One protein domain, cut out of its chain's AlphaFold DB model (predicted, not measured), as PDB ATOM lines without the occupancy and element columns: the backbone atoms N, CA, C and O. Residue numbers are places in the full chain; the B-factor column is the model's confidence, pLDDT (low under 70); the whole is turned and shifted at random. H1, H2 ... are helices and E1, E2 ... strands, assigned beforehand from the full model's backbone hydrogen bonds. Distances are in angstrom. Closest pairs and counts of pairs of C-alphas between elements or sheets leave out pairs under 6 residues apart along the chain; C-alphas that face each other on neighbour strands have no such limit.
ATOM      1  N   LEU A  55     329.606 221.055 253.170       91.69
ATOM      2  CA  LEU A  55     329.527 221.325 251.739       91.69
ATOM      3  C   LEU A  55     329.909 222.777 251.409       91.69
ATOM      4  O   LEU A  55     330.596 223.012 250.418       91.69
ATOM      5  N   GLN A  56     329.561 223.744 252.267       91.06
ATOM      6  CA  GLN A  56     329.989 225.141 252.102       91.06
ATOM      7  C   GLN A  56     331.519 225.270 252.060       91.06
ATOM      8  O   GLN A  56     332.060 225.982 251.214       91.06
ATOM      9  N   SER A  57     332.222 224.572 252.954       90.62
ATOM     10  CA  SER A  57     333.686 224.593 253.025       90.62
ATOM     11  C   SER A  57     334.313 223.980 251.775       90.62
ATOM     12  O   SER A  57     335.290 224.528 251.270       90.62
ATOM     13  N   ILE A  58     333.725 222.905 251.236       88.12
ATOM     14  CA  ILE A  58     334.170 222.289 249.977       88.12
ATOM     15  C   ILE A  58     333.951 223.238 248.798       88.12
ATOM     16  O   ILE A  58     334.855 223.412 247.987       88.12
ATOM     17  N   ILE A  59     332.788 223.888 248.715       86.00
ATOM     18  CA  ILE A  59     332.481 224.853 247.649       86.00
ATOM     19  C   ILE A  59     333.476 226.021 247.678       86.00
ATOM     20  O   ILE A  59     334.048 226.372 246.643       86.00
ATOM     21  N   ASN A  60     333.730 226.581 248.864       86.25
ATOM     22  CA  ASN A  60     334.642 227.714 249.041       86.25
ATOM     23  C   ASN A  60     336.102 227.330 248.739       86.25
ATOM     24  O   ASN A  60     336.846 228.116 248.156       86.25
ATOM     25  N   ASN A  61     336.503 226.106 249.087       83.50
ATOM     26  CA  ASN A  61     337.870 225.604 248.931       83.50
ATOM     27  C   ASN A  61     338.010 224.591 247.787       83.50
ATOM     28  O   ASN A  61     338.927 223.770 247.798       83.50
ATOM     29  N   LYS A  62     337.136 224.649 246.772       76.75
ATOM     30  CA  LYS A  62     337.094 223.672 245.666       76.75
ATOM     31  C   LYS A  62     338.446 223.473 244.975       76.75
ATOM     32  O   LYS A  62     338.760 222.380 244.522       76.75
ATOM     33  N   HIS A  63     339.275 224.514 244.937       71.44
ATOM     34  CA  HIS A  63     340.621 224.455 244.378       71.44
ATOM     35  C   HIS A  63     341.573 223.572 245.202       71.44
ATOM     36  O   HIS A  63     342.362 222.838 244.613       71.44
ATOM     37  N   LEU A  64     341.460 223.588 246.536       68.06
ATOM     38  CA  LEU A  64     342.231 222.728 247.441       68.06
ATOM     39  C   LEU A  64     341.737 221.283 247.399       68.06
ATOM     40  O   LEU A  64     342.540 220.357 247.431       68.06
ATOM     41  N   VAL A  65     340.417 221.095 247.319       68.88
ATOM     42  CA  VAL A  65     339.793 219.765 247.362       68.88
ATOM     43  C   VAL A  65     339.981 219.011 246.044       68.88
ATOM     44  O   VAL A  65     340.258 217.815 246.058       68.88
ATOM     45  N   PHE A  66     339.873 219.701 244.906       71.50
ATOM     46  CA  PHE A  66     339.924 219.086 243.575       71.50
ATOM     47  C   PHE A  66     341.206 219.402 242.788       71.50
ATOM     48  O   PHE A  66     341.311 219.052 241.615       71.50
ATOM     49  N   GLY A  67     342.194 220.049 243.420       61.66
ATOM     50  CA  GLY A  67     343.523 220.271 242.840       61.66
ATOM     51  C   GLY A  67     343.540 221.186 241.611       61.66
ATOM     52  O   GLY A  67     344.356 220.993 240.708       61.66
ATOM     53  N   ARG A  68     342.638 222.174 241.532       63.28
ATOM     54  CA  ARG A  68     342.586 223.094 240.383       63.28
ATOM     55  C   ARG A  68     343.773 224.056 240.370       63.28
ATOM     56  O   ARG A  68     344.030 224.736 241.357       63.28
ATOM     57  N   GLN A  69     344.392 224.211 239.197       57.06
ATOM     58  CA  GLN A  69     345.272 225.347 238.876       57.06
ATOM     59  C   GLN A  69     344.611 226.400 237.958       57.06
ATOM     60  O   GLN A  69     345.150 227.492 237.806       57.06
ATOM     61  N   GLN A  70     343.447 226.110 237.355       57.62
ATOM     62  CA  GLN A  70     342.730 227.015 236.442       57.62
ATOM     63  C   GLN A  70     341.228 227.071 236.754       57.62
ATOM     64  O   GLN A  70     340.599 226.057 237.059       57.62
ATOM     65  N   GLU A  71     340.639 228.266 236.677       60.56
ATOM     66  CA  GLU A  71     339.331 228.557 237.284       60.56
ATOM     67  C   GLU A  71     338.096 228.080 236.496       60.56
ATOM     68  O   GLU A  71     337.011 228.027 237.074       60.56
ATOM     69  N   ASN A  72     338.211 227.631 235.242       60.78
ATOM     70  CA  ASN A  72     337.049 227.655 234.333       60.78
ATOM     71  C   ASN A  72     336.601 226.327 233.697       60.78
ATOM     72  O   ASN A  72     335.741 226.357 232.822       60.78
ATOM     73  N   VAL A  73     337.090 225.160 234.139       64.62
ATOM     74  CA  VAL A  73     336.571 223.865 233.648       64.62
ATOM     75  C   VAL A  73     336.297 222.923 234.815       64.62
ATOM     76  O   VAL A  73     337.209 222.573 235.557       64.62
ATOM     77  N   MET A  74     335.031 222.523 234.982       68.81
ATOM     78  CA  MET A  74     334.671 221.420 235.876       68.81
ATOM     79  C   MET A  74     335.183 220.123 235.266       68.81
ATOM     80  O   MET A  74     334.829 219.789 234.135       68.81
ATOM     81  N   ASN A  75     336.056 219.419 235.983       76.50
ATOM     82  CA  ASN A  75     336.514 218.116 235.521       76.50
ATOM     83  C   ASN A  75     335.438 217.050 235.810       76.50
ATOM     84  O   ASN A  75     334.540 217.243 236.630       76.50
ATOM     85  N   ILE A  76     335.523 215.913 235.121       82.31
ATOM     86  CA  ILE A  76     334.535 214.833 235.255       82.31
ATOM     87  C   ILE A  76     334.446 214.276 236.684       82.31
ATOM     88  O   ILE A  76     333.387 213.815 237.103       82.31
ATOM     89  N   PHE A  77     335.536 214.355 237.449       81.56
ATOM     90  CA  PHE A  77     335.583 213.898 238.832       81.56
ATOM     91  C   PHE A  77     334.811 214.839 239.768       81.56
ATOM     92  O   PHE A  77     334.008 214.373 240.567       81.56
ATOM     93  N   GLU A  78     334.969 216.157 239.624       80.56
ATOM     94  CA  GLU A  78     334.173 217.171 240.335       80.56
ATOM     95  C   GLU A  78     332.676 216.995 240.066       80.56
ATOM     96  O   GLU A  78     331.870 217.044 240.996       80.56
ATOM     97  N   TYR A  79     332.310 216.761 238.802       83.25
ATOM     98  CA  TYR A  79     330.926 216.490 238.419       83.25
ATOM     99  C   TYR A  79     330.399 215.231 239.115       83.25
ATOM    100  O   TYR A  79     329.357 215.279 239.762       83.25
ATOM    101  N   PHE A  80     331.155 214.132 239.048       86.31
ATOM    102  CA  PHE A  80     330.783 212.870 239.680       86.31
ATOM    103  C   PHE A  80     330.584 213.021 241.195       86.31
ATOM    104  O   PHE A  80     329.531 212.662 241.710       86.31
ATOM    105  N   ILE A  81     331.539 213.634 241.902       85.94
ATOM    106  CA  ILE A  81     331.429 213.884 243.347       85.94
ATOM    107  C   ILE A  81     330.224 214.777 243.671       85.94
ATOM    108  O   ILE A  81     329.520 214.530 244.647       85.94
ATOM    109  N   SER A  82     329.947 215.788 242.843       86.81
ATOM    110  CA  SER A  82     328.776 216.655 243.025       86.81
ATOM    111  C   SER A  82     327.463 215.879 242.886       86.81
ATOM    112  O   SER A  82     326.554 216.076 243.693       86.81
ATOM    113  N   CYS A  83     327.367 214.977 241.905       88.31
ATOM    114  CA  CYS A  83     326.209 214.099 241.735       88.31
ATOM    115  C   CYS A  83     326.023 213.158 242.929       88.31
ATOM    116  O   CYS A  83     324.902 213.015 243.410       88.31
ATOM    117  N   GLU A  84     327.104 212.566 243.432       90.00
ATOM    118  CA  GLU A  84     327.059 211.661 244.583       90.00
ATOM    119  C   GLU A  84     326.619 212.398 245.865       90.00
ATOM    120  O   GLU A  84     325.726 211.929 246.570       90.00
ATOM    121  N   ILE A  85     327.136 213.609 246.123       90.50
ATOM    122  CA  ILE A  85     326.677 214.471 247.235       90.50
ATOM    123  C   ILE A  85     325.201 214.809 247.098       90.50
ATOM    124  O   ILE A  85     324.454 214.727 248.074       90.50
ATOM    125  N   PHE A  86     324.764 215.184 245.899       89.88
ATOM    126  CA  PHE A  86     323.369 215.527 245.679       89.88
ATOM    127  C   PHE A  86     322.454 214.319 245.892       89.88
ATOM    128  O   PHE A  86     321.432 214.438 246.563       89.88
ATOM    129  N   LYS A  87     322.847 213.143 245.402       90.62
ATOM    130  CA  LYS A  87     322.108 211.896 245.600       90.62
ATOM    131  C   LYS A  87     321.944 211.562 247.084       90.62
ATOM    132  O   LYS A  87     320.817 211.360 247.528       90.62
ATOM    133  N   GLU A  88     323.023 211.554 247.868       93.62
ATOM    134  CA  GLU A  88     322.915 211.253 249.304       93.62
ATOM    135  C   GLU A  88     322.136 212.327 250.078       93.62
ATOM    136  O   GLU A  88     321.433 212.016 251.045       93.62
ATOM    137  N   LEU A  89     322.203 213.590 249.645       92.19
ATOM    138  CA  LEU A  89     321.373 214.658 250.196       92.19
ATOM    139  C   LEU A  89     319.883 214.376 249.958       92.19
ATOM    140  O   LEU A  89     319.095 214.487 250.896       92.19
ATOM    141  N   LEU A  90     319.491 213.969 248.745       89.94
ATOM    142  CA  LEU A  90     318.104 213.592 248.451       89.94
ATOM    143  C   LEU A  90     317.658 212.379 249.274       89.94
ATOM    144  O   LEU A  90     316.556 212.382 249.815       89.94
ATOM    145  N   GLU A  91     318.516 211.370 249.423       91.69
ATOM    146  CA  GLU A  91     318.231 210.202 250.263       91.69
ATOM    147  C   GLU A  91     318.057 210.597 251.741       91.69
ATOM    148  O   GLU A  91     317.148 210.101 252.409       91.69
ATOM    149  N   SER A  92     318.847 211.561 252.227       92.75
ATOM    150  CA  SER A  92     318.715 212.126 253.575       92.75
ATOM    151  C   SER A  92     317.384 212.849 253.774       92.75
ATOM    152  O   SER A  92     316.721 212.669 254.796       92.75
ATOM    153  N   VAL A  93     316.956 213.643 252.789       90.44
ATOM    154  CA  VAL A  93     315.659 214.337 252.826       90.44
ATOM    155  C   VAL A  93     314.508 213.332 252.744       90.44
ATOM    156  O   VAL A  93     313.566 213.423 253.531       90.44
ATOM    157  N   LYS A  94     314.614 212.318 251.875       87.81
ATOM    158  CA  LYS A  94     313.636 211.224 251.759       87.81
ATOM    159  C   LYS A  94     313.473 210.493 253.084       87.81
ATOM    160  O   LYS A  94     312.349 210.227 253.501       87.81
ATOM    161  N   TYR A  95     314.582 210.194 253.762       91.12
ATOM    162  CA  TYR A  95     314.557 209.588 255.088       91.12
ATOM    163  C   TYR A  95     313.734 210.424 256.072       91.12
ATOM    164  O   TYR A  95     312.835 209.878 256.703       91.12
ATOM    165  N   LEU A  96     313.997 211.733 256.171       89.44
ATOM    166  CA  LEU A  96     313.283 212.619 257.097       89.44
ATOM    167  C   LEU A  96     311.781 212.706 256.788       89.44
ATOM    168  O   LEU A  96     310.960 212.631 257.704       89.44
ATOM    169  N   HIS A  97     311.417 212.825 255.509       86.94
ATOM    170  CA  HIS A  97     310.020 212.929 255.077       86.94
ATOM    171  C   HIS A  97     309.233 211.620 255.277       86.94
ATOM    172  O   HIS A  97     308.027 211.669 255.500       86.94
ATOM    173  N   ASN A  98     309.904 210.464 255.262       85.81
ATOM    174  CA  ASN A  98     309.283 209.153 255.485       85.81
ATOM    175  C   ASN A  98     309.144 208.764 256.969       85.81
ATOM    176  O   ASN A  98     308.650 207.677 257.277       85.81
ATOM    177  N   LEU A  99     309.595 209.606 257.903       86.94
ATOM    178  CA  LEU A  99     309.358 209.384 259.329       86.94
ATOM    179  C   LEU A  99     307.872 209.550 259.671       86.94
ATOM    180  O   LEU A  99     307.111 210.180 258.945       86.94
ATOM    181  N   CYS A 100     307.456 208.993 260.808       85.69
ATOM    182  CA  CYS A 100     306.104 209.154 261.331       85.69
ATOM    183  C   CYS A 100     306.168 209.740 262.754       85.69
ATOM    184  O   CYS A 100     306.575 209.022 263.676       85.69
ATOM    185  N   PRO A 101     305.799 211.021 262.956       84.81
ATOM    186  CA  PRO A 101     305.409 212.000 261.929       84.81
ATOM    187  C   PRO A 101     306.588 212.445 261.031       84.81
ATOM    188  O   PRO A 101     307.738 212.394 261.486       84.81
ATOM    189  N   PRO A 102     306.327 212.908 259.789       84.25
ATOM    190  CA  PRO A 102     307.356 213.433 258.894       84.25
ATOM    191  C   PRO A 102     308.134 214.592 259.504       84.25
ATOM    192  O   PRO A 102     307.567 215.442 260.199       84.25
ATOM    193  N   VAL A 103     309.433 214.650 259.211       85.25
ATOM    194  CA  VAL A 103     310.317 215.729 259.659       85.25
ATOM    195  C   VAL A 103     310.704 216.604 258.482       85.25
ATOM    196  O   VAL A 103     311.357 216.151 257.551       85.25
ATOM    197  N   ILE A 104     310.388 217.892 258.572       85.62
ATOM    198  CA  ILE A 104     310.801 218.887 257.583       85.62
ATOM    199  C   ILE A 104     311.955 219.700 258.171       85.62
ATOM    200  O   ILE A 104     311.782 220.365 259.193       85.62
ATOM    201  N   HIS A 105     313.126 219.683 257.524       86.62
ATOM    202  CA  HIS A 105     314.333 220.352 258.038       86.62
ATOM    203  C   HIS A 105     314.234 221.891 258.041       86.62
ATOM    204  O   HIS A 105     314.697 222.533 258.980       86.62
ATOM    205  N   ARG A 106     313.638 222.487 256.996       83.81
ATOM    206  CA  ARG A 106     313.405 223.940 256.785       83.81
ATOM    207  C   ARG A 106     314.629 224.857 256.646       83.81
ATOM    208  O   ARG A 106     314.452 226.015 256.283       83.81
ATOM    209  N   ASP A 107     315.838 224.356 256.868       84.75
ATOM    210  CA  ASP A 107     317.091 225.123 256.761       84.75
ATOM    211  C   ASP A 107     318.167 224.319 256.015       84.75
ATOM    212  O   ASP A 107     319.291 224.138 256.484       84.75
ATOM    213  N   LEU A 108     317.805 223.765 254.852       87.69
ATOM    214  CA  LEU A 108     318.780 223.122 253.977       87.69
ATOM    215  C   LEU A 108     319.627 224.179 253.267       87.69
ATOM    216  O   LEU A 108     319.151 224.920 252.410       87.69
ATOM    217  N   LYS A 109     320.910 224.212 253.617       86.75
ATOM    218  CA  LYS A 109     321.941 225.058 253.010       86.75
ATOM    219  C   LYS A 109     323.290 224.341 253.063       86.75
ATOM    220  O   LYS A 109     323.464 223.465 253.915       86.75
ATOM    221  N   PRO A 110     324.283 224.709 252.233       90.44
ATOM    222  CA  PRO A 110     325.564 223.999 252.195       90.44
ATOM    223  C   PRO A 110     326.308 223.924 253.540       90.44
ATOM    224  O   PRO A 110     327.079 222.994 253.762       90.44
ATOM    225  N   SER A 111     326.097 224.867 254.466       91.50
ATOM    226  CA  SER A 111     326.716 224.804 255.801       91.50
ATOM    227  C   SER A 111     326.121 223.719 256.703       91.50
ATOM    228  O   SER A 111     326.795 223.299 257.641       91.50
ATOM    229  N   ASN A 112     324.900 223.261 256.405       93.81
ATOM    230  CA  ASN A 112     324.143 222.273 257.181       93.81
ATOM    231  C   ASN A 112     324.246 220.851 256.595       93.81
ATOM    232  O   ASN A 112     323.608 219.918 257.079       93.81
ATOM    233  N   VAL A 113     325.063 220.683 255.552       94.69
ATOM    234  CA  VAL A 113     325.386 219.399 254.920       94.69
ATOM    235  C   VAL A 113     326.816 219.040 255.311       94.69
ATOM    236  O   VAL A 113     327.775 219.598 254.775       94.69
ATOM    237  N   LEU A 114     326.968 218.148 256.285       95.06
ATOM    238  CA  LEU A 114     328.260 217.662 256.761       95.06
ATOM    239  C   LEU A 114     328.806 216.599 255.813       95.06
ATOM    240  O   LEU A 114     328.045 215.768 255.316       95.06
ATOM    241  N   ILE A 115     330.122 216.625 255.595       92.00
ATOM    242  CA  ILE A 115     330.809 215.697 254.701       92.00
ATOM    243  C   ILE A 115     331.750 214.805 255.512       92.00
ATOM    244  O   ILE A 115     332.702 215.290 256.131       92.00
ATOM    245  N   SER A 116     331.487 213.499 255.518       87.38
ATOM    246  CA  SER A 116     332.396 212.513 256.089       87.38
ATOM    247  C   SER A 116     333.556 212.241 255.145       87.38
ATOM    248  O   SER A 116     333.384 212.045 253.946       87.38
ATOM    249  N   GLN A 117     334.753 212.211 255.719       78.81
ATOM    250  CA  GLN A 117     335.974 211.756 255.050       78.81
ATOM    251  C   GLN A 117     336.377 210.353 255.510       78.81
ATOM    252  O   GLN A 117     337.445 209.863 255.149       78.81
ATOM    253  N   ASN A 118     335.573 209.738 256.378       73.75
ATOM    254  CA  ASN A 118     335.903 208.456 256.954       73.75
ATOM    255  C   ASN A 118     335.415 207.333 256.038       73.75
ATOM    256  O   ASN A 118     334.216 207.139 255.876       73.75
ATOM    257  N   ASN A 119     336.350 206.548 255.504       65.19
ATOM    258  CA  ASN A 119     336.047 205.393 254.655       65.19
ATOM    259  C   ASN A 119     335.286 204.275 255.394       65.19
ATOM    260  O   ASN A 119     334.841 203.329 254.751       65.19
ATOM    261  N   SER A 120     335.183 204.334 256.729       70.12
ATOM    262  CA  SER A 120     334.358 203.400 257.503       70.12
ATOM    263  C   SER A 120     332.889 203.811 257.595       70.12
ATOM    264  O   SER A 120     332.090 203.038 258.116       70.12
ATOM    265  N   ASP A 121     332.535 205.027 257.174       70.50
ATOM    266  CA  ASP A 121     331.137 205.416 257.059       70.50
ATOM    267  C   ASP A 121     330.555 204.870 255.756       70.50
ATOM    268  O   ASP A 121     331.154 204.996 254.692       70.50
ATOM    269  N   ASN A 122     329.343 204.321 255.827       78.50
ATOM    270  CA  ASN A 122     328.617 203.867 254.638       78.50
ATOM    271  C   ASN A 122     328.133 205.030 253.753       78.50
ATOM    272  O   ASN A 122     327.636 204.783 252.657       78.50
ATOM    273  N   ARG A 123     328.241 206.271 254.247       84.94
ATOM    274  CA  ARG A 123     327.759 207.503 253.617       84.94
ATOM    275  C   ARG A 123     328.679 208.667 253.917       84.94
ATOM    276  O   ARG A 123     329.247 208.762 255.008       84.94
ATOM    277  N   PHE A 124     328.775 209.591 252.977       87.56
ATOM    278  CA  PHE A 124     329.586 210.792 253.126       87.56
ATOM    279  C   PHE A 124     328.748 212.039 253.408       87.56
ATOM    280  O   PHE A 124     329.321 213.004 253.886       87.56
ATOM    281  N   VAL A 125     327.428 212.044 253.226       94.00
ATOM    282  CA  VAL A 125     326.551 213.175 253.567       94.00
ATOM    283  C   VAL A 125     325.784 212.919 254.857       94.00
ATOM    284  O   VAL A 125     325.154 211.878 255.030       94.00
ATOM    285  N   ARG A 126     325.779 213.917 255.748       94.25
ATOM    286  CA  ARG A 126     324.887 213.961 256.915       94.25
ATOM    287  C   ARG A 126     324.292 215.340 257.114       94.25
ATOM    288  O   ARG A 126     325.007 216.340 257.079       94.25
ATOM    289  N   LEU A 127     322.993 215.396 257.378       94.69
ATOM    290  CA  LEU A 127     322.315 216.636 257.738       94.69
ATOM    291  C   LEU A 127     322.587 217.000 259.199       94.69
ATOM    292  O   LEU A 127     322.645 216.137 260.080       94.69
ATOM    293  N   CYS A 128     322.732 218.294 259.462       93.19
ATOM    294  CA  CYS A 128     322.845 218.847 260.804       93.19
ATOM    295  C   CYS A 128     322.017 220.123 260.951       93.19
ATOM    296  O   CYS A 128     321.573 220.695 259.967       93.19
ATOM    297  N   ASP A 129     321.916 220.614 262.188       89.25
ATOM    298  CA  ASP A 129     321.206 221.848 262.539       89.25
ATOM    299  C   ASP A 129     319.677 221.749 262.392       89.25
ATOM    300  O   ASP A 129     319.034 222.357 261.539       89.25
ATOM    301  N   PHE A 130     319.074 220.970 263.290       89.19
ATOM    302  CA  PHE A 130     317.629 220.720 263.333       89.19
ATOM    303  C   PHE A 130     316.863 221.745 264.183       89.19
ATOM    304  O   PHE A 130     315.722 221.483 264.571       89.19
ATOM    305  N   GLY A 131     317.461 222.902 264.487       83.19
ATOM    306  CA  GLY A 131     316.827 223.949 265.299       83.19
ATOM    307  C   GLY A 131     315.592 224.557 264.633       83.19
ATOM    308  O   GLY A 131     314.631 224.920 265.305       83.19
ATOM    309  N   SER A 132     315.569 224.590 263.299       81.88
ATOM    310  CA  SER A 132     314.394 224.993 262.523       81.88
ATOM    311  C   SER A 132     313.523 223.818 262.084       81.88
ATOM    312  O   SER A 132     312.511 224.055 261.433       81.88
ATOM    313  N   ALA A 133     313.840 222.568 262.423       84.50
ATOM    314  CA  ALA A 133     313.050 221.433 261.951       84.50
ATOM    315  C   ALA A 133     311.675 221.359 262.639       84.50
ATOM    316  O   ALA A 133     311.510 221.782 263.785       84.50
ATOM    317  N   THR A 134     310.677 220.818 261.940       80.12
ATOM    318  CA  THR A 134     309.330 220.594 262.489       80.12
ATOM    319  C   THR A 134     308.857 219.176 262.209       80.12
ATOM    320  O   THR A 134     309.118 218.639 261.134       80.12
ATOM    321  N   PHE A 135     308.137 218.597 263.169       76.44
ATOM    322  CA  PHE A 135     307.340 217.395 262.950       76.44
ATOM    323  C   PHE A 135     305.984 217.825 262.411       76.44
ATOM    324  O   PHE A 135     305.358 218.722 262.981       76.44
ATOM    325  N   HIS A 136     305.552 217.238 261.304       67.62
ATOM    326  CA  HIS A 136     304.245 217.533 260.746       67.62
ATOM    327  C   HIS A 136     303.255 216.448 261.170       67.62
ATOM    328  O   HIS A 136     303.269 215.341 260.640       67.62
ATOM    329  N   ASP A 137     302.398 216.758 262.142       59.28
ATOM    330  CA  ASP A 137     301.267 215.894 262.468       59.28
ATOM    331  C   ASP A 137     300.203 216.040 261.374       59.28
ATOM    332  O   ASP A 137     299.558 217.086 261.255       59.28
ATOM    333  N   MET A 138     299.994 214.972 260.595       53.16
ATOM    334  CA  MET A 138     298.999 214.918 259.507       53.16
ATOM    335  C   MET A 138     297.552 215.196 259.967       53.16
ATOM    336  O   MET A 138     296.657 215.363 259.146       53.16
ATOM    337  N   THR A 139     297.296 215.266 261.273       45.22
ATOM    338  CA  THR A 139     295.994 215.598 261.864       45.22
ATOM    339  C   THR A 139     295.663 217.093 261.858       45.22
ATOM    340  O   THR A 139     294.501 217.441 262.063       45.22
ATOM    341  N   THR A 140     296.620 217.991 261.591       43.25
ATOM    342  CA  THR A 140     296.378 219.447 261.616       43.25
ATOM    343  C   THR A 140     296.170 220.002 260.205       43.25
ATOM    344  O   THR A 140     296.961 220.795 259.702       43.25
ATOM    345  N   MET A 141     295.077 219.600 259.551       43.22
ATOM    346  CA  MET A 141     294.585 220.241 258.322       43.22
ATOM    347  C   MET A 141     293.960 221.608 258.643       43.22
ATOM    348  O   MET A 141     292.747 221.793 258.567       43.22
ATOM    349  N   SER A 142     294.764 222.585 259.058       37.47
ATOM    350  CA  SER A 142     294.297 223.965 259.205       37.47
ATOM    351  C   SER A 142     294.626 224.755 257.944       37.47
ATOM    352  O   SER A 142     295.769 225.153 257.727       37.47
ATOM    353  N   HIS A 143     293.595 224.977 257.129       41.06
ATOM    354  CA  HIS A 143     293.557 225.932 256.028       41.06
ATOM    355  C   HIS A 143     294.216 227.268 256.410       41.06
ATOM    356  O   HIS A 143     293.613 228.082 257.106       41.06
ATOM    357  N   THR A 144     295.419 227.546 255.910       38.03
ATOM    358  CA  THR A 144     295.912 228.925 255.810       38.03
ATOM    359  C   THR A 144     295.726 229.391 254.377       38.03
ATOM    360  O   THR A 144     296.630 229.320 253.548       38.03
ATOM    361  N   SER A 145     294.512 229.851 254.086       35.94
ATOM    362  CA  SER A 145     294.200 230.658 252.913       35.94
ATOM    363  C   SER A 145     294.803 232.051 253.098       35.94
ATOM    364  O   SER A 145     294.118 232.962 253.557       35.94
ATOM    365  N   ASN A 146     296.082 232.224 252.769       36.97
ATOM    366  CA  ASN A 146     296.644 233.550 252.538       36.97
ATOM    367  C   ASN A 146     297.112 233.626 251.087       36.97
ATOM    368  O   ASN A 146     298.113 233.040 250.695       36.97
ATOM    369  N   VAL A 147     296.310 234.340 250.301       45.25
ATOM    370  CA  VAL A 147     296.562 234.709 248.911       45.25
ATOM    371  C   VAL A 147     297.660 235.776 248.898       45.25
ATOM    372  O   VAL A 147     297.366 236.945 249.133       45.25
ATOM    373  N   ALA A 148     298.911 235.377 248.657       38.59
ATOM    374  CA  ALA A 148     299.977 236.209 248.086       38.59
ATOM    375  C   ALA A 148     301.194 235.327 247.729       38.59
ATOM    376  O   ALA A 148     301.811 234.754 248.620       38.59
ATOM    377  N   ASP A 149     301.527 235.286 246.433       41.88
ATOM    378  CA  ASP A 149     302.566 234.479 245.760       41.88
ATOM    379  C   ASP A 149     302.279 232.962 245.718       41.88
ATOM    380  O   ASP A 149     302.338 232.258 246.718       41.88
ATOM    381  N   ASP A 150     301.980 232.448 244.522       48.03
ATOM    382  CA  ASP A 150     301.601 231.051 244.218       48.03
ATOM    383  C   ASP A 150     302.794 230.069 244.330       48.03
ATOM    384  O   ASP A 150     302.824 228.998 243.722       48.03
ATOM    385  N   ARG A 151     303.845 230.465 245.060       51.09
ATOM    386  CA  ARG A 151     305.071 229.691 245.249       51.09
ATOM    387  C   ARG A 151     304.990 228.945 246.574       51.09
ATOM    388  O   ARG A 151     304.838 229.587 247.613       51.09
ATOM    389  N   PRO A 152     305.170 227.619 246.577       52.34
ATOM    390  CA  PRO A 152     305.110 226.865 247.813       52.34
ATOM    391  C   PRO A 152     306.277 227.249 248.730       52.34
ATOM    392  O   PRO A 152     307.446 227.255 248.321       52.34
ATOM    393  N   THR A 153     305.942 227.602 249.967       53.50
ATOM    394  CA  THR A 153     306.880 228.056 251.005       53.50
ATOM    395  C   THR A 153     307.125 226.961 252.047       53.50
ATOM    396  O   THR A 153     306.409 225.960 252.115       53.50
ATOM    397  N   SER A 154     308.179 227.115 252.858       54.62
ATOM    398  CA  SER A 154     308.606 226.104 253.834       54.62
ATOM    399  C   SER A 154     307.453 225.609 254.719       54.62
ATOM    400  O   SER A 154     306.781 226.417 255.361       54.62
ATOM    401  N   GLY A 155     307.277 224.290 254.824       52.59
ATOM    402  CA  GLY A 155     306.253 223.693 255.688       52.59
ATOM    403  C   GLY A 155     304.842 223.633 255.095       52.59
ATOM    404  O   GLY A 155     303.950 223.124 255.770       52.59
ATOM    405  N   GLN A 156     304.631 224.094 253.856       59.91
ATOM    406  CA  GLN A 156     303.409 223.781 253.121       59.91
ATOM    407  C   GLN A 156     303.458 222.338 252.607       59.91
ATOM    408  O   GLN A 156     304.420 221.915 251.959       59.91
ATOM    409  N   VAL A 157     302.394 221.602 252.911       58.09
ATOM    410  CA  VAL A 157     302.062 220.335 252.264       58.09
ATOM    411  C   VAL A 157     301.469 220.690 250.906       58.09
ATOM    412  O   VAL A 157     300.458 221.388 250.838       58.09
ATOM    413  N   LEU A 158     302.140 220.272 249.838       60.41
ATOM    414  CA  LEU A 158     301.658 220.480 248.470       60.41
ATOM    415  C   LEU A 158     300.476 219.553 248.165       60.41
ATOM    416  O   LEU A 158     299.508 219.964 247.533       60.41
ATOM    417  N   ASP A 159     300.564 218.327 248.677       63.09
ATOM    418  CA  ASP A 159     299.542 217.283 248.738       63.09
ATOM    419  C   ASP A 159     299.992 216.215 249.761       63.09
ATOM    420  O   ASP A 159     301.086 216.327 250.315       63.09
ATOM    421  N   GLU A 160     299.180 215.181 250.020       56.09
ATOM    422  CA  GLU A 160     299.475 214.122 251.010       56.09
ATOM    423  C   GLU A 160     300.879 213.491 250.883       56.09
ATOM    424  O   GLU A 160     301.390 212.949 251.864       56.09
ATOM    425  N   TYR A 161     301.517 213.578 249.713       57.28
ATOM    426  CA  TYR A 161     302.782 212.914 249.405       57.28
ATOM    427  C   TYR A 161     303.970 213.879 249.257       57.28
ATOM    428  O   TYR A 161     305.116 213.430 249.281       57.28
ATOM    429  N   ASN A 162     303.730 215.190 249.151       61.72
ATOM    430  CA  ASN A 162     304.737 216.167 248.735       61.72
ATOM    431  C   ASN A 162     305.016 217.219 249.830       61.72
ATOM    432  O   ASN A 162     304.123 217.952 250.267       61.72
ATOM    433  N   GLN A 163     306.287 217.344 250.248       67.06
ATOM    434  CA  GLN A 163     306.724 218.235 251.343       67.06
ATOM    435  C   GLN A 163     307.906 219.139 250.951       67.06
ATOM    436  O   GLN A 163     308.847 218.697 250.292       67.06
ATOM    437  N   CYS A 164     307.877 220.398 251.412       65.06
ATOM    438  CA  CYS A 164     308.857 221.452 251.110       65.06
ATOM    439  C   CYS A 164     309.839 221.704 252.268       65.06
ATOM    440  O   CYS A 164     309.402 222.004 253.380       65.06
ATOM    441  N   CYS A 165     311.155 221.705 252.019       67.25
ATOM    442  CA  CYS A 165     312.175 221.750 253.085       67.25
ATOM    443  C   CYS A 165     313.008 223.049 253.234       67.25
ATOM    444  O   CYS A 165     314.026 223.019 253.929       67.25
ATOM    445  N   GLY A 166     312.587 224.201 252.690       59.69
ATOM    446  CA  GLY A 166     313.341 225.464 252.830       59.69
ATOM    447  C   GLY A 166     312.538 226.743 252.554       59.69
ATOM    448  O   GLY A 166     311.462 226.678 251.968       59.69
ATOM    449  N   TYR A 167     313.044 227.894 253.027       50.88
ATOM    450  CA  TYR A 167     312.399 229.222 252.906       50.88
ATOM    451  C   TYR A 167     312.811 229.986 251.630       50.88
ATOM    452  O   TYR A 167     312.019 230.742 251.076       50.88
ATOM    453  N   TYR A 168     314.050 229.778 251.163       52.16
ATOM    454  CA  TYR A 168     314.641 230.469 250.002       52.16
ATOM    455  C   TYR A 168     315.027 229.524 248.858       52.16
ATOM    456  O   TYR A 168     315.034 229.935 247.699       52.16
ATOM    457  N   HIS A 169     315.303 228.259 249.186       56.03
ATOM    458  CA  HIS A 169     315.513 227.153 248.259       56.03
ATOM    459  C   HIS A 169     314.589 226.021 248.701       56.03
ATOM    460  O   HIS A 169     314.877 225.287 249.646       56.03
ATOM    461  N   THR A 170     313.422 225.942 248.078       62.94
ATOM    462  CA  THR A 170     312.466 224.876 248.329       62.94
ATOM    463  C   THR A 170     312.880 223.671 247.504       62.94
ATOM    464  O   THR A 170     312.860 223.723 246.279       62.94
ATOM    465  N   LEU A 171     313.262 222.591 248.178       69.12
ATOM    466  CA  LEU A 171     313.359 221.268 247.577       69.12
ATOM    467  C   LEU A 171     312.132 220.455 248.012       69.12
ATOM    468  O   LEU A 171     311.787 220.423 249.197       69.12
ATOM    469  N   VAL A 172     311.484 219.823 247.044       67.94
ATOM    470  CA  VAL A 172     310.346 218.923 247.206       67.94
ATOM    471  C   VAL A 172     310.740 217.566 246.677       67.94
ATOM    472  O   VAL A 172     311.229 217.458 245.556       67.94
ATOM    473  N   LEU A 173     310.502 216.539 247.480       67.56
ATOM    474  CA  LEU A 173     310.491 215.163 247.006       67.56
ATOM    475  C   LEU A 173     309.045 214.763 246.779       67.56
ATOM    476  O   LEU A 173     308.215 214.984 247.664       67.56
ATOM    477  N   THR A 174     308.767 214.214 245.605       68.31
ATOM    478  CA  THR A 174     307.434 213.777 245.218       68.31
ATOM    479  C   THR A 174     307.285 212.263 245.324       68.31
ATOM    480  O   THR A 174     308.270 211.523 245.313       68.31
ATOM    481  N   GLY A 175     306.044 211.782 245.457       60.66
ATOM    482  CA  GLY A 175     305.739 210.353 245.638       60.66
ATOM    483  C   GLY A 175     306.174 209.427 244.489       60.66
ATOM    484  O   GLY A 175     306.175 208.210 244.647       60.66
ATOM    485  N   ASP A 176     306.565 209.991 243.347       75.50
ATOM    486  CA  ASP A 176     307.153 209.312 242.187       75.50
ATOM    487  C   ASP A 176     308.697 209.288 242.209       75.50
ATOM    488  O   ASP A 176     309.320 209.039 241.178       75.50
ATOM    489  N   ASP A 177     309.317 209.537 243.369       68.19
ATOM    490  CA  ASP A 177     310.773 209.615 243.563       68.19
ATOM    491  C   ASP A 177     311.465 210.731 242.751       68.19
ATOM    492  O   ASP A 177     312.690 210.740 242.600       68.19
ATOM    493  N   CYS A 178     310.704 211.718 242.272       69.50
ATOM    494  CA  CYS A 178     311.257 212.920 241.659       69.50
ATOM    495  C   CYS A 178     311.609 213.978 242.720       69.50
ATOM    496  O   CYS A 178     310.993 214.083 243.779       69.50
ATOM    497  N   ALA A 179     312.625 214.788 242.421       66.06
ATOM    498  CA  ALA A 179     313.039 215.909 243.253       66.06
ATOM    499  C   ALA A 179     312.885 217.219 242.472       66.06
ATOM    500  O   ALA A 179     313.489 217.387 241.412       66.06
ATOM    501  N   TYR A 180     312.115 218.162 243.008       66.38
ATOM    502  CA  TYR A 180     311.906 219.487 242.434       66.38
ATOM    503  C   TYR A 180     312.526 220.535 243.346       66.38
ATOM    504  O   TYR A 180     312.159 220.643 244.509       66.38
ATOM    505  N   GLY A 181     313.475 221.308 242.827       62.88
ATOM    506  CA  GLY A 181     314.106 222.407 243.549       62.88
ATOM    507  C   GLY A 181     313.788 223.740 242.886       62.88
ATOM    508  O   GLY A 181     314.017 223.889 241.688       62.88
ATOM    509  N   TRP A 182     313.314 224.727 243.640       61.53
ATOM    510  CA  TRP A 182     313.250 226.115 243.181       61.53
ATOM    511  C   TRP A 182     313.694 227.068 244.281       61.53
ATOM    512  O   TRP A 182     313.507 226.830 245.469       61.53
ATOM    513  N   GLY A 183     314.277 228.190 243.884       49.44
ATOM    514  CA  GLY A 183     314.645 229.235 244.819       49.44
ATOM    515  C   GLY A 183     315.299 230.406 244.114       49.44
ATOM    516  O   GLY A 183     315.957 230.242 243.087       49.44
ATOM    517  N   SER A 184     315.056 231.607 244.629       44.16
ATOM    518  CA  SER A 184     315.649 232.829 244.090       44.16
ATOM    519  C   SER A 184     316.943 233.118 244.837       44.16
ATOM    520  O   SER A 184     316.929 233.348 246.042       44.16
TER     521      SER A 184
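What this domain is: This is residues 55 to 184 of the 188 residues of the protein "Hypothetical protein" of Medioppia subpectinata (UniProt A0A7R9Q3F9). A small four-stranded sheet, E3 to E6, sits by the last turns of one long helix, H3, which runs lengthwise through the model; the hairpin E1 and E2 packs along H3, and the short helices H1 and H2 lie toward the other end. Beyond the sheet a wide loop swings out, of which residues 145 to 150 stick out free. The printed part has 130 residues, with named elements in the order H1 H2 H3 E1 E2 E3 E4 E5 E6; the class is mixed, helices and strands, with under half of the residues in named elements. The larger sheet has the order E3 E4 E5 E6, E3 with E4 and E5 with E6 antiparallel; E1 and E2 form an antiparallel sheet of two. The whole is only just loose, close to compact, with a radius of gyration of the C-alphas of 16.9 A, and elongated, spanning 54 by 35 by 29 A.

Where its parts are: Start with the larger sheet: E3 is residues 157 to 159, E4 162 to 164, E5 169 to 173 with 13.1 A from first to last C-alpha, and E6 179 to 183 with 13.5 A, ending at C-alpha 183, (314.645, 229.235, 244.819). Find C-alpha 76 at (334.535, 214.833, 235.255); from there H3, residues 76 to 97, runs 31.6 A to C-alpha 97 at (310.020, 212.929, 255.077). E1 is residues 113 to 115 and E2 125 to 127. H1 is residues 55 to 60 and H2 62 to 66.

How they stand to each other: In the hairpin E5 and E6, look at N 172 and O 180, 2.7 A apart. In the hairpin E3 and E4, N 158 and O 162 are 3.1 A apart. E4 and E5 meet only at a point, where C-alphas 164 and 172 face each other at 4.9 A. H3 only grazes this sheet, with its residues 90 to 97; its closest C-alphas to E5 are those of Lys 94 and Leu 173, 6.9 A apart. In the hairpin E1 and E2, N 114 and O 126 are 2.8 A apart. The closest C-alphas of H3 and E2 are those of Glu 88 and Val 125, 5.9 A apart, and of H1 and E1 those of Leu 55 and Val 113, 5.6 A apart. H2 is close but not clearly touching H3, with C-alphas 66 and 78 at 6.9 A, and likewise H1, with C-alphas 58 and 65 at 6.7 A. H1 and H3 are apart. In H1, H2 and H3 every O i to N i+4 pair is within hydrogen-bond range.

The domain as a whole: The two farthest C-alphas are those of Gln 69 and Thr 139, 55.2 A apart. The printed part has no cut. The links H3 to E1, 15 residues, and E2 to E3, 29 residues, are long; residues 103 to 104 in the first pair antiparallel with 134 to 135 in the second. The mean pLDDT of the printed part is 72.8, and 59 residues are under 70, among them 136 to 175.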